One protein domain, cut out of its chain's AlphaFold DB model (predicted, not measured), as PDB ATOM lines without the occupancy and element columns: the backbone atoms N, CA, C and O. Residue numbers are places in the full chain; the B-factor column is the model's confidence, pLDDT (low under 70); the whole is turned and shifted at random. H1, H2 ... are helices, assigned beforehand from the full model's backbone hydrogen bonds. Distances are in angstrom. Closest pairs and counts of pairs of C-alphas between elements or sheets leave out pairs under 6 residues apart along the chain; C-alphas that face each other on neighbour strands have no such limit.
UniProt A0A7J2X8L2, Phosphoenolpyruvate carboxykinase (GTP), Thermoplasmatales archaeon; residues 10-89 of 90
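What this domain is: This is residues 10 to 89 of the 90 residues of the protein "Phosphoenolpyruvate carboxykinase (GTP)" of Thermoplasmatales archaeon (UniProt A0A7J2X8L2). Picture a long helical hairpin, H3 and H4 side by side, with a smaller, loosely joined head of H1, H2 and H5 beyond its open end. At the hairpin's far tip residues 53 to 58, of which 53 belongs to H3, stick out, while at the neck a short antiparallel pairing of residues 35 to 36 with residues 83 to 84 ties together the stretches before H3 and after H4. In the head, H5 sits at the end of H2 near Phe 33, and H1 lies farthest out. You have 80 printed residues with five named helices, in the order H1 H2 H3 H4 H5, and no named strand; the class is all helix. The whole is loose, with a radius of gyration of the C-alphas of 16.9 A, and flat, spanning 48 by 30 by 16 A.

Where its parts are: Begin with the longest helix, H4, residues 60 to 80: find C-alpha 60 at (159.364, 198.005, 244.041) and go 30.5 A to C-alpha 80 at (187.809, 190.044, 251.802). Before it comes H3, residues 37 to 53, which is 24.4 A long. Farther back are H2, residues 26 to 33, 10.4 A long, and H1, residues 10 to 20, 15.1 A long, which begins at C-alpha 10 at (195.553, 198.844, 232.073). After H4 comes H5, residues 86 to 89, 5.9 A long.

How they stand to each other: Look first at H3 and H4, a helical hairpin: they touch, with the closest C-alphas, those of Val 37 and Leu 73, 6.2 A apart. They run opposite ways at a shallow tilt of 14 degrees. H4 and H5 are close but not clearly touching, the closest C-alphas, those of Tyr 80 and Asp 88, being 7.8 A apart. H5 touches H2, where the closest C-alphas, those of Phe 33 and Pro 86, are 5.8 A apart. H1 touches no helix but is near H2, with 5 pairs of C-alphas within 10 A, the closest 8.4 A apart. H1 is apart from H3, H4 and H5. In the backbones of H1, H2, H3 and H4 you will find each O i to N i+4 pair within hydrogen-bond range; H5 is too short for such a pair.

The domain as a whole: The two C-alphas farthest apart, those of Asp 21 and Lys 56, are 48.1 A from each other. The printed part has no cut. The links H1 to H2, H2 to H3 and H4 to H5 are tight, and the link H3 to H4 is short; no link is long. Read the B-factor column for the model's confidence: the mean pLDDT of the printed part is 97.4, and no printed residue is under 70.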
ATOM      1  N   GLU A  10     194.865 198.693 233.360       97.38
ATOM      2  CA  GLU A  10     195.553 198.844 232.073       97.38
ATOM      3  C   GLU A  10     194.815 199.806 231.133       97.38
ATOM      4  O   GLU A  10     195.455 200.640 230.484       97.38
ATOM      5  N   ASP A  11     193.479 199.771 231.126       96.88
ATOM      6  CA  ASP A  11     192.671 200.727 230.360       96.88
ATOM      7  C   ASP A  11     192.901 202.162 230.849       96.88
ATOM      8  O   ASP A  11     193.109 203.078 230.049       96.88
ATOM      9  N   LEU A  12     192.914 202.364 232.170       97.56
ATOM     10  CA  LEU A  12     193.136 203.685 232.755       97.56
ATOM     11  C   LEU A  12     194.558 204.184 232.533       97.56
ATOM     12  O   LEU A  12     194.743 205.347 232.185       97.56
ATOM     13  N   LYS A  13     195.560 203.317 232.687       98.12
ATOM     14  CA  LYS A  13     196.961 203.664 232.456       98.12
ATOM     15  C   LYS A  13     197.171 204.178 231.037       98.12
ATOM     16  O   LYS A  13     197.778 205.233 230.847       98.12
ATOM     17  N   LYS A  14     196.625 203.466 230.048       98.19
ATOM     18  CA  LYS A  14     196.664 203.886 228.646       98.19
ATOM     19  C   LYS A  14     195.952 205.227 228.450       98.19
ATOM     20  O   LYS A  14     196.535 206.150 227.888       98.19
ATOM     21  N   LEU A  15     194.726 205.358 228.958       98.00
ATOM     22  CA  LEU A  15     193.907 206.556 228.774       98.00
ATOM     23  C   LEU A  15     194.544 207.812 229.388       98.00
ATOM     24  O   LEU A  15     194.559 208.870 228.761       98.00
ATOM     25  N   PHE A  16     195.090 207.705 230.602       98.06
ATOM     26  CA  PHE A  16     195.764 208.818 231.276       98.06
ATOM     27  C   PHE A  16     196.994 209.281 230.503       98.06
ATOM     28  O   PHE A  16     197.216 210.489 230.374       98.06
ATOM     29  N   LYS A  17     197.763 208.343 229.944       98.25
ATOM     30  CA  LYS A  17     198.928 208.694 229.141       98.25
ATOM     31  C   LYS A  17     198.530 209.368 227.829       98.25
ATOM     32  O   LYS A  17     199.106 210.390 227.482       98.25
ATOM     33  N   GLU A  18     197.535 208.834 227.126       98.31
ATOM     34  CA  GLU A  18     197.132 209.329 225.804       98.31
ATOM     35  C   GLU A  18     196.396 210.673 225.854       98.31
ATOM     36  O   GLU A  18     196.600 211.517 224.984       98.31
ATOM     37  N   VAL A  19     195.541 210.889 226.857       98.19
ATOM     38  CA  VAL A  19     194.655 212.066 226.910       98.19
ATOM     39  C   VAL A  19     195.214 213.177 227.793       98.19
ATOM     40  O   VAL A  19     194.995 214.353 227.512       98.19
ATOM     41  N   LEU A  20     195.910 212.823 228.877       97.44
ATOM     42  CA  LEU A  20     196.364 213.782 229.888       97.44
ATOM     43  C   LEU A  20     197.889 213.927 229.951       97.44
ATOM     44  O   LEU A  20     198.357 214.772 230.712       97.44
ATOM     45  N   ASP A  21     198.636 213.107 229.204       97.75
ATOM     46  CA  ASP A  21     200.094 212.955 229.304       97.75
ATOM     47  C   ASP A  21     200.576 212.772 230.755       97.75
ATOM     48  O   ASP A  21     201.531 213.393 231.222       97.75
ATOM     49  N   LYS A  22     199.870 211.921 231.510       97.81
ATOM     50  CA  LYS A  22     200.175 211.620 232.914       97.81
ATOM     51  C   LYS A  22     200.377 210.134 233.131       97.81
ATOM     52  O   LYS A  22     199.640 209.312 232.594       97.81
ATOM     53  N   GLU A  23     201.342 209.810 233.984       97.94
ATOM     54  CA  GLU A  23     201.465 208.466 234.537       97.94
ATOM     55  C   GLU A  23     200.336 208.219 235.544       97.94
ATOM     56  O   GLU A  23     200.011 209.087 236.357       97.94
ATOM     57  N   TYR A  24     199.746 207.029 235.485       98.25
ATOM     58  CA  TYR A  24     198.691 206.597 236.395       98.25
ATOM     59  C   TYR A  24     199.190 205.410 237.212       98.25
ATOM     60  O   TYR A  24     199.517 204.362 236.653       98.25
ATOM     61  N   SER A  25     199.303 205.598 238.527       98.12
ATOM     62  CA  SER A  25     199.903 204.613 239.427       98.12
ATOM     63  C   SER A  25     198.909 203.522 239.844       98.12
ATOM     64  O   SER A  25     197.691 203.728 239.851       98.12
ATOM     65  N   LYS A  26     199.420 202.346 240.235       97.81
ATOM     66  CA  LYS A  26     198.579 201.276 240.798       97.81
ATOM     67  C   LYS A  26     198.003 201.681 242.151       97.81
ATOM     68  O   LYS A  26     196.886 201.303 242.487       97.81
ATOM     69  N   GLU A  27     198.750 202.466 242.916       98.06
ATOM     70  CA  GLU A  27     198.344 203.002 244.208       98.06
ATOM     71  C   GLU A  27     197.125 203.918 244.060       98.06
ATOM     72  O   GLU A  27     196.169 203.798 244.830       98.06
ATOM     73  N   ASP A  28     197.117 204.783 243.040       98.12
ATOM     74  CA  ASP A  28     195.961 205.619 242.715       98.12
ATOM     75  C   ASP A  28     194.766 204.770 242.289       98.12
ATOM     76  O   ASP A  28     193.659 204.998 242.783       98.12
ATOM     77  N   TYR A  29     194.983 203.753 241.451       98.00
ATOM     78  CA  TYR A  29     193.931 202.818 241.057       98.00
ATOM     79  C   TYR A  29     193.296 202.115 242.256       98.00
ATOM     80  O   TYR A  29     192.079 202.182 242.435       98.00
ATOM     81  N   ILE A  30     194.111 201.522 243.129       97.94
ATOM     82  CA  ILE A  30     193.630 200.882 244.356       97.94
ATOM     83  C   ILE A  30     192.851 201.894 245.190       97.94
ATOM     84  O   ILE A  30     191.722 201.627 245.586       97.94
ATOM     85  N   LYS A  31     193.401 203.087 245.431       97.62
ATOM     86  CA  LYS A  31     192.758 204.102 246.273       97.62
ATOM     87  C   LYS A  31     191.408 204.565 245.719       97.62
ATOM     88  O   LYS A  31     190.466 204.762 246.495       97.62
ATOM     89  N   GLN A  32     191.312 204.764 244.408       97.19
ATOM     90  CA  GLN A  32     190.111 205.272 243.742       97.19
ATOM     91  C   GLN A  32     189.024 204.199 243.624       97.19
ATOM     92  O   GLN A  32     187.863 204.487 243.910       97.19
ATOM     93  N   PHE A  33     189.399 202.964 243.280       97.19
ATOM     94  CA  PHE A  33     188.462 201.870 243.001       97.19
ATOM     95  C   PHE A  33     188.301 200.863 244.148       97.19
ATOM     96  O   PHE A  33     187.544 199.903 244.014       97.19
ATOM     97  N   MET A  34     188.941 201.100 245.298       97.69
ATOM     98  CA  MET A  34     188.713 200.344 246.531       97.69
ATOM     99  C   MET A  34     187.229 200.314 246.894       97.69
ATOM    100  O   MET A  34     186.565 201.352 247.030       97.69
ATOM    101  N   ILE A  35     186.728 199.108 247.137       98.00
ATOM    102  CA  ILE A  35     185.354 198.884 247.565       98.00
ATOM    103  C   ILE A  35     185.317 199.033 249.082       98.00
ATOM    104  O   ILE A  35     185.825 198.193 249.820       98.00
ATOM    105  N   ARG A  36     184.714 200.130 249.538       98.38
ATOM    106  CA  ARG A  36     184.555 200.449 250.961       98.38
ATOM    107  C   ARG A  36     183.195 199.949 251.423       98.38
ATOM    108  O   ARG A  36     182.166 200.572 251.144       98.38
ATOM    109  N   VAL A  37     183.154 198.738 251.970       98.50
ATOM    110  CA  VAL A  37     181.892 198.048 252.258       98.50
ATOM    111  C   VAL A  37     181.030 198.812 253.273       98.50
ATOM    112  O   VAL A  37     179.845 198.996 252.977       98.50
ATOM    113  N   PRO A  38     181.558 199.303 254.414       98.62
ATOM    114  CA  PRO A  38     180.752 200.029 255.397       98.62
ATOM    115  C   PRO A  38     180.020 201.240 254.800       98.62
ATOM    116  O   PRO A  38     178.827 201.439 255.033       98.62
ATOM    117  N   GLU A  39     180.698 202.019 253.963       98.56
ATOM    118  CA  GLU A  39     180.175 203.229 253.337       98.56
ATOM    119  C   GLU A  39     179.152 202.915 252.250       98.56
ATOM    120  O   GLU A  39     178.147 203.622 252.126       98.56
ATOM    121  N   ASN A  40     179.367 201.845 251.479       98.44
ATOM    122  CA  ASN A  40     178.387 201.388 250.496       98.44
ATOM    123  C   ASN A  40     177.109 200.882 251.182       98.44
ATOM    124  O   ASN A  40     176.013 201.258 250.769       98.44
ATOM    125  N   LEU A  41     177.226 200.122 252.277       98.69
ATOM    126  CA  LEU A  41     176.074 199.696 253.079       98.69
ATOM    127  C   LEU A  41     175.325 200.902 253.665       98.69
ATOM    128  O   LEU A  41     174.109 201.009 253.506       98.69
ATOM    129  N   ALA A  42     176.037 201.860 254.263       98.69
ATOM    130  CA  ALA A  42     175.433 203.082 254.791       98.69
ATOM    131  C   ALA A  42     174.728 203.910 253.698       98.69
ATOM    132  O   ALA A  42     173.664 204.494 253.932       98.69
ATOM    133  N   LYS A  43     175.291 203.949 252.482       98.25
ATOM    134  CA  LYS A  43     174.663 204.582 251.317       98.25
ATOM    135  C   LYS A  43     173.364 203.874 250.933       98.25
ATOM    136  O   LYS A  43     172.379 204.574 250.702       98.25
ATOM    137  N   ILE A  44     173.343 202.541 250.885       98.31
ATOM    138  CA  ILE A  44     172.131 201.766 250.577       98.31
ATOM    139  C   ILE A  44     171.021 202.105 251.572       98.31
ATOM    140  O   ILE A  44     169.937 202.495 251.144       98.31
ATOM    141  N   GLU A  45     171.295 202.056 252.876       98.12
ATOM    142  CA  GLU A  45     170.286 202.360 253.903       98.12
ATOM    143  C   GLU A  45     169.740 203.790 253.762       98.12
ATOM    144  O   GLU A  45     168.527 204.018 253.797       98.12
ATOM    145  N   ARG A  46     170.620 204.767 253.501       98.19
ATOM    146  CA  ARG A  46     170.212 206.157 253.252       98.19
ATOM    147  C   ARG A  46     169.304 206.284 252.025       98.19
ATOM    148  O   ARG A  46     168.307 207.003 252.085       98.19
ATOM    149  N   ILE A  47     169.641 205.622 250.918       97.31
ATOM    150  CA  ILE A  47     168.854 205.662 249.676       97.31
ATOM    151  C   ILE A  47     167.511 204.956 249.859       97.31
ATOM    152  O   ILE A  47     166.486 205.545 249.519       97.31
ATOM    153  N   LYS A  48     167.485 203.761 250.464       96.94
ATOM    154  CA  LYS A  48     166.235 203.051 250.777       96.94
ATOM    155  C   LYS A  48     165.292 203.946 251.575       96.94
ATOM    156  O   LYS A  48     164.129 204.073 251.205       96.94
ATOM    157  N   LYS A  49     165.796 204.639 252.601       97.00
ATOM    158  CA  LYS A  49     164.996 205.573 253.404       97.00
ATOM    159  C   LYS A  49     164.388 206.705 252.570       97.00
ATOM    160  O   LYS A  49     163.190 206.949 252.659       97.00
ATOM    161  N   ILE A  50     165.187 207.379 251.736       97.12
ATOM    162  CA  ILE A  50     164.714 208.502 250.905       97.12
ATOM    163  C   ILE A  50     163.599 208.054 249.960       97.12
ATOM    164  O   ILE A  50     162.553 208.697 249.907       97.12
ATOM    165  N   TYR A  51     163.811 206.961 249.230       96.62
ATOM    166  CA  TYR A  51     162.854 206.495 248.229       96.62
ATOM    167  C   TYR A  51     161.605 205.865 248.848       96.62
ATOM    168  O   TYR A  51     160.541 205.912 248.242       96.62
ATOM    169  N   ASN A  52     161.707 205.327 250.063       93.88
ATOM    170  CA  ASN A  52     160.554 204.826 250.802       93.88
ATOM    171  C   ASN A  52     159.700 205.961 251.397       93.88
ATOM    172  O   ASN A  52     158.479 205.881 251.385       93.88
ATOM    173  N   GLU A  53     160.325 207.017 251.930       95.81
ATOM    174  CA  GLU A  53     159.612 208.066 252.676       95.81
ATOM    175  C   GLU A  53     159.201 209.272 251.821       95.81
ATOM    176  O   GLU A  53     158.203 209.926 252.118       95.81
ATOM    177  N   ARG A  54     159.987 209.624 250.795       95.12
ATOM    178  CA  ARG A  54     159.862 210.914 250.089       95.12
ATOM    179  C   ARG A  54     159.379 210.799 248.646       95.12
ATOM    180  O   ARG A  54     158.980 211.812 248.079       95.12
ATOM    181  N   VAL A  55     159.404 209.604 248.057       94.62
ATOM    182  CA  VAL A  55     159.061 209.372 246.646       94.62
ATOM    183  C   VAL A  55     157.908 208.371 246.575       94.62
ATOM    184  O   VAL A  55     158.084 207.181 246.818       94.62
ATOM    185  N   LYS A  56     156.701 208.877 246.300       89.19
ATOM    186  CA  LYS A  56     155.435 208.129 246.448       89.19
ATOM    187  C   LYS A  56     155.235 207.018 245.416       89.19
ATOM    188  O   LYS A  56     154.460 206.101 245.660       89.19
ATOM    189  N   ASP A  57     155.898 207.115 244.276       94.50
ATOM    190  CA  ASP A  57     155.749 206.256 243.103       94.50
ATOM    191  C   ASP A  57     157.004 205.415 242.827       94.50
ATOM    192  O   ASP A  57     157.177 204.889 241.729       94.50
ATOM    193  N   THR A  58     157.880 205.259 243.828       96.31
ATOM    194  CA  THR A  58     159.081 204.431 243.702       96.31
ATOM    195  C   THR A  58     158.718 203.002 243.286       96.31
ATOM    196  O   THR A  58     158.017 202.303 244.025       96.31
ATOM    197  N   PRO A  59     159.253 202.503 242.160       97.25
ATOM    198  CA  PRO A  59     159.030 201.127 241.743       97.25
ATOM    199  C   PRO A  59     159.603 200.112 242.754       97.25
ATOM    200  O   PRO A  59     160.769 200.241 243.140       97.25
ATOM    201  N   PRO A  60     158.874 199.034 243.113       96.00
ATOM    202  CA  PRO A  60     159.364 198.005 244.041       96.00
ATOM    203  C   PRO A  60     160.684 197.347 243.616       96.00
ATOM    204  O   PRO A  60     161.466 196.897 244.456       96.00
ATOM    205  N   VAL A  61     160.959 197.320 242.306       97.81
ATOM    206  CA  VAL A  61     162.206 196.789 241.740       97.81
ATOM    207  C   VAL A  61     163.447 197.518 242.265       97.81
ATOM    208  O   VAL A  61     164.481 196.877 242.434       97.81
ATOM    209  N   LEU A  62     163.349 198.809 242.607       97.25
ATOM    210  CA  LEU A  62     164.467 199.553 243.189       97.25
ATOM    211  C   LEU A  62     164.917 198.925 244.513       97.25
ATOM    212  O   LEU A  62     166.101 198.659 244.699       97.25
ATOM    213  N   PHE A  63     163.978 198.658 245.423       97.44
ATOM    214  CA  PHE A  63     164.294 198.089 246.736       97.44
ATOM    215  C   PHE A  63     164.856 196.675 246.619       97.44
ATOM    216  O   PHE A  63     165.822 196.351 247.305       97.44
ATOM    217  N   LYS A  64     164.313 195.876 245.693       98.00
ATOM    218  CA  LYS A  64     164.841 194.544 245.383       98.00
ATOM    219  C   LYS A  64     166.311 194.611 244.955       98.00
ATOM    220  O   LYS A  64     167.135 193.897 245.515       98.00
ATOM    221  N   ILE A  65     166.648 195.495 244.013       97.94
ATOM    222  CA  ILE A  65     168.026 195.656 243.524       97.94
ATOM    223  C   ILE A  65     168.962 196.128 244.647       97.94
ATOM    224  O   ILE A  65     170.069 195.606 244.777       97.94
ATOM    225  N   LEU A  66     168.516 197.068 245.486       98.00
ATOM    226  CA  LEU A  66     169.295 197.557 246.629       98.00
ATOM    227  C   LEU A  66     169.566 196.453 247.664       98.00
ATOM    228  O   LEU A  66     170.662 196.389 248.217       98.00
ATOM    229  N   ASP A  67     168.603 195.563 247.908       98.12
ATOM    230  CA  ASP A  67     168.781 194.422 248.813       98.12
ATOM    231  C   ASP A  67     169.709 193.348 248.236       98.12
ATOM    232  O   ASP A  67     170.536 192.784 248.959       98.12
ATOM    233  N   GLU A  68     169.644 193.103 246.928       98.31
ATOM    234  CA  GLU A  68     170.588 192.226 246.233       98.31
ATOM    235  C   GLU A  68     172.019 192.787 246.268       98.31
ATOM    236  O   GLU A  68     172.969 192.040 246.507       98.31
ATOM    237  N   GLU A  69     172.193 194.097 246.070       98.44
ATOM    238  CA  GLU A  69     173.492 194.768 246.200       98.44
ATOM    239  C   GLU A  69     174.031 194.693 247.629       98.44
ATOM    240  O   GLU A  69     175.190 194.323 247.836       98.44
ATOM    241  N   ARG A  70     173.175 194.950 248.625       98.50
ATOM    242  CA  ARG A  70     173.508 194.805 250.046       98.50
ATOM    243  C   ARG A  70     174.004 193.397 250.362       98.50
ATOM    244  O   ARG A  70     174.994 193.252 251.074       98.50
ATOM    245  N   LYS A  71     173.346 192.364 249.824       98.56
ATOM    246  CA  LYS A  71     173.767 190.969 249.998       98.56
ATOM    247  C   LYS A  71     175.161 190.727 249.412       98.56
ATOM    248  O   LYS A  71     176.035 190.278 250.141       98.56
ATOM    249  N   ARG A  72     175.406 191.118 248.154       98.38
ATOM    250  CA  ARG A  72     176.731 190.966 247.520       98.38
ATOM    251  C   ARG A  72     177.842 191.669 248.304       98.38
ATOM    252  O   ARG A  72     178.957 191.163 248.366       98.38
ATOM    253  N   LEU A  73     177.552 192.831 248.891       98.56
ATOM    254  CA  LEU A  73     178.495 193.572 249.734       98.56
ATOM    255  C   LEU A  73     178.806 192.845 251.045       98.56
ATOM    256  O   LEU A  73     179.962 192.823 251.458       98.56
ATOM    257  N   LEU A  74     177.806 192.246 251.694       98.56
ATOM    258  CA  LEU A  74     178.019 191.454 252.908       98.56
ATOM    259  C   LEU A  74     178.840 190.194 252.623       98.56
ATOM    260  O   LEU A  74     179.795 189.939 253.354       98.56
ATOM    261  N   ASP A  75     178.526 189.487 251.538       98.31
ATOM    262  CA  ASP A  75     179.269 188.301 251.100       98.31
ATOM    263  C   ASP A  75     180.737 188.668 250.789       98.31
ATOM    264  O   ASP A  75     181.678 187.985 251.193       98.31
ATOM    265  N   ALA A  76     180.957 189.804 250.118       98.00
ATOM    266  CA  ALA A  76     182.293 190.328 249.852       98.00
ATOM    267  C   ALA A  76     183.040 190.722 251.134       98.00
ATOM    268  O   ALA A  76     184.236 190.461 251.242       98.00
ATOM    269  N   ARG A  77     182.344 191.313 252.113       98.19
ATOM    270  CA  ARG A  77     182.928 191.672 253.409       98.19
ATOM    271  C   ARG A  77     183.412 190.453 254.173       98.19
ATOM    272  O   ARG A  77     184.476 190.501 254.775       98.19
ATOM    273  N   GLU A  78     182.624 189.384 254.163       98.06
ATOM    274  CA  GLU A  78     182.988 188.128 254.818       98.06
ATOM    275  C   GLU A  78     184.231 187.505 254.174       98.06
ATOM    276  O   GLU A  78     185.104 187.002 254.874       98.06
ATOM    277  N   LYS A  79     184.346 187.600 252.844       97.81
ATOM    278  CA  LYS A  79     185.460 187.016 252.094       97.81
ATOM    279  C   LYS A  79     186.752 187.840 252.136       97.81
ATOM    280  O   LYS A  79     187.829 187.255 252.199       97.81
ATOM    281  N   TYR A  80     186.658 189.166 252.060       97.50
ATOM    282  CA  TYR A  80     187.809 190.044 251.802       97.50
ATOM    283  C   TYR A  80     188.007 191.156 252.846       97.50
ATOM    284  O   TYR A  80     189.012 191.862 252.808       97.50
ATOM    285  N   GLY A  81     187.076 191.326 253.788       97.56
ATOM    286  CA  GLY A  81     187.113 192.392 254.789       97.56
ATOM    287  C   GLY A  81     186.393 193.675 254.361       97.56
ATOM    288  O   GLY A  81     185.632 193.715 253.397       97.56
ATOM    289  N   GLU A  82     186.577 194.747 255.132       98.19
ATOM    290  CA  GLU A  82     185.791 195.982 254.977       98.19
ATOM    291  C   GLU A  82     186.249 196.882 253.821       98.19
ATOM    292  O   GLU A  82     185.427 197.583 253.225       98.19
ATOM    293  N   TYR A  83     187.540 196.851 253.491       98.25
ATOM    294  CA  TYR A  83     188.168 197.681 252.466       98.25
ATOM    295  C   TYR A  83     188.861 196.775 251.456       98.25
ATOM    296  O   TYR A  83     189.939 196.251 251.729       98.25
ATOM    297  N   ILE A  84     188.222 196.575 250.307       98.12
ATOM    298  CA  ILE A  84     188.609 195.528 249.359       98.12
ATOM    299  C   ILE A  84     189.331 196.145 248.165       98.12
ATOM    300  O   ILE A  84     188.882 197.160 247.616       98.12
ATOM    301  N   SER A  85     190.446 195.537 247.764       97.50
ATOM    302  CA  SER A  85     191.210 195.971 246.599       97.50
ATOM    303  C   SER A  85     190.408 195.704 245.322       97.50
ATOM    304  O   SER A  85     189.747 194.666 245.224       97.50
ATOM    305  N   PRO A  86     190.465 196.581 244.302       96.56
ATOM    306  CA  PRO A  86     189.863 196.271 243.005       96.56
ATOM    307  C   PRO A  86     190.436 194.981 242.388       96.56
ATOM    308  O   PRO A  86     189.710 194.275 241.694       96.56
ATOM    309  N   TYR A  87     191.685 194.630 242.717       96.50
ATOM    310  CA  TYR A  87     192.351 193.410 242.250       96.50
ATOM    311  C   TYR A  87     191.777 192.106 242.831       96.50
ATOM    312  O   TYR A  87     192.041 191.043 242.288       96.50
ATOM    313  N   ASP A  88     190.971 192.153 243.899       95.31
ATOM    314  CA  ASP A  88     190.335 190.950 244.470       95.31
ATOM    315  C   ASP A  88     189.130 190.449 243.639       95.31
ATOM    316  O   ASP A  88     188.547 189.397 243.938       95.31
ATOM    317  N   PHE A  89     188.732 191.223 242.621       87.75
ATOM    318  CA  PHE A  89     187.594 190.978 241.730       87.75
ATOM    319  C   PHE A  89     187.961 190.981 240.236       87.75
ATOM    320  O   PHE A  89     187.043 190.919 239.411       87.75
TER     321      PHE A  89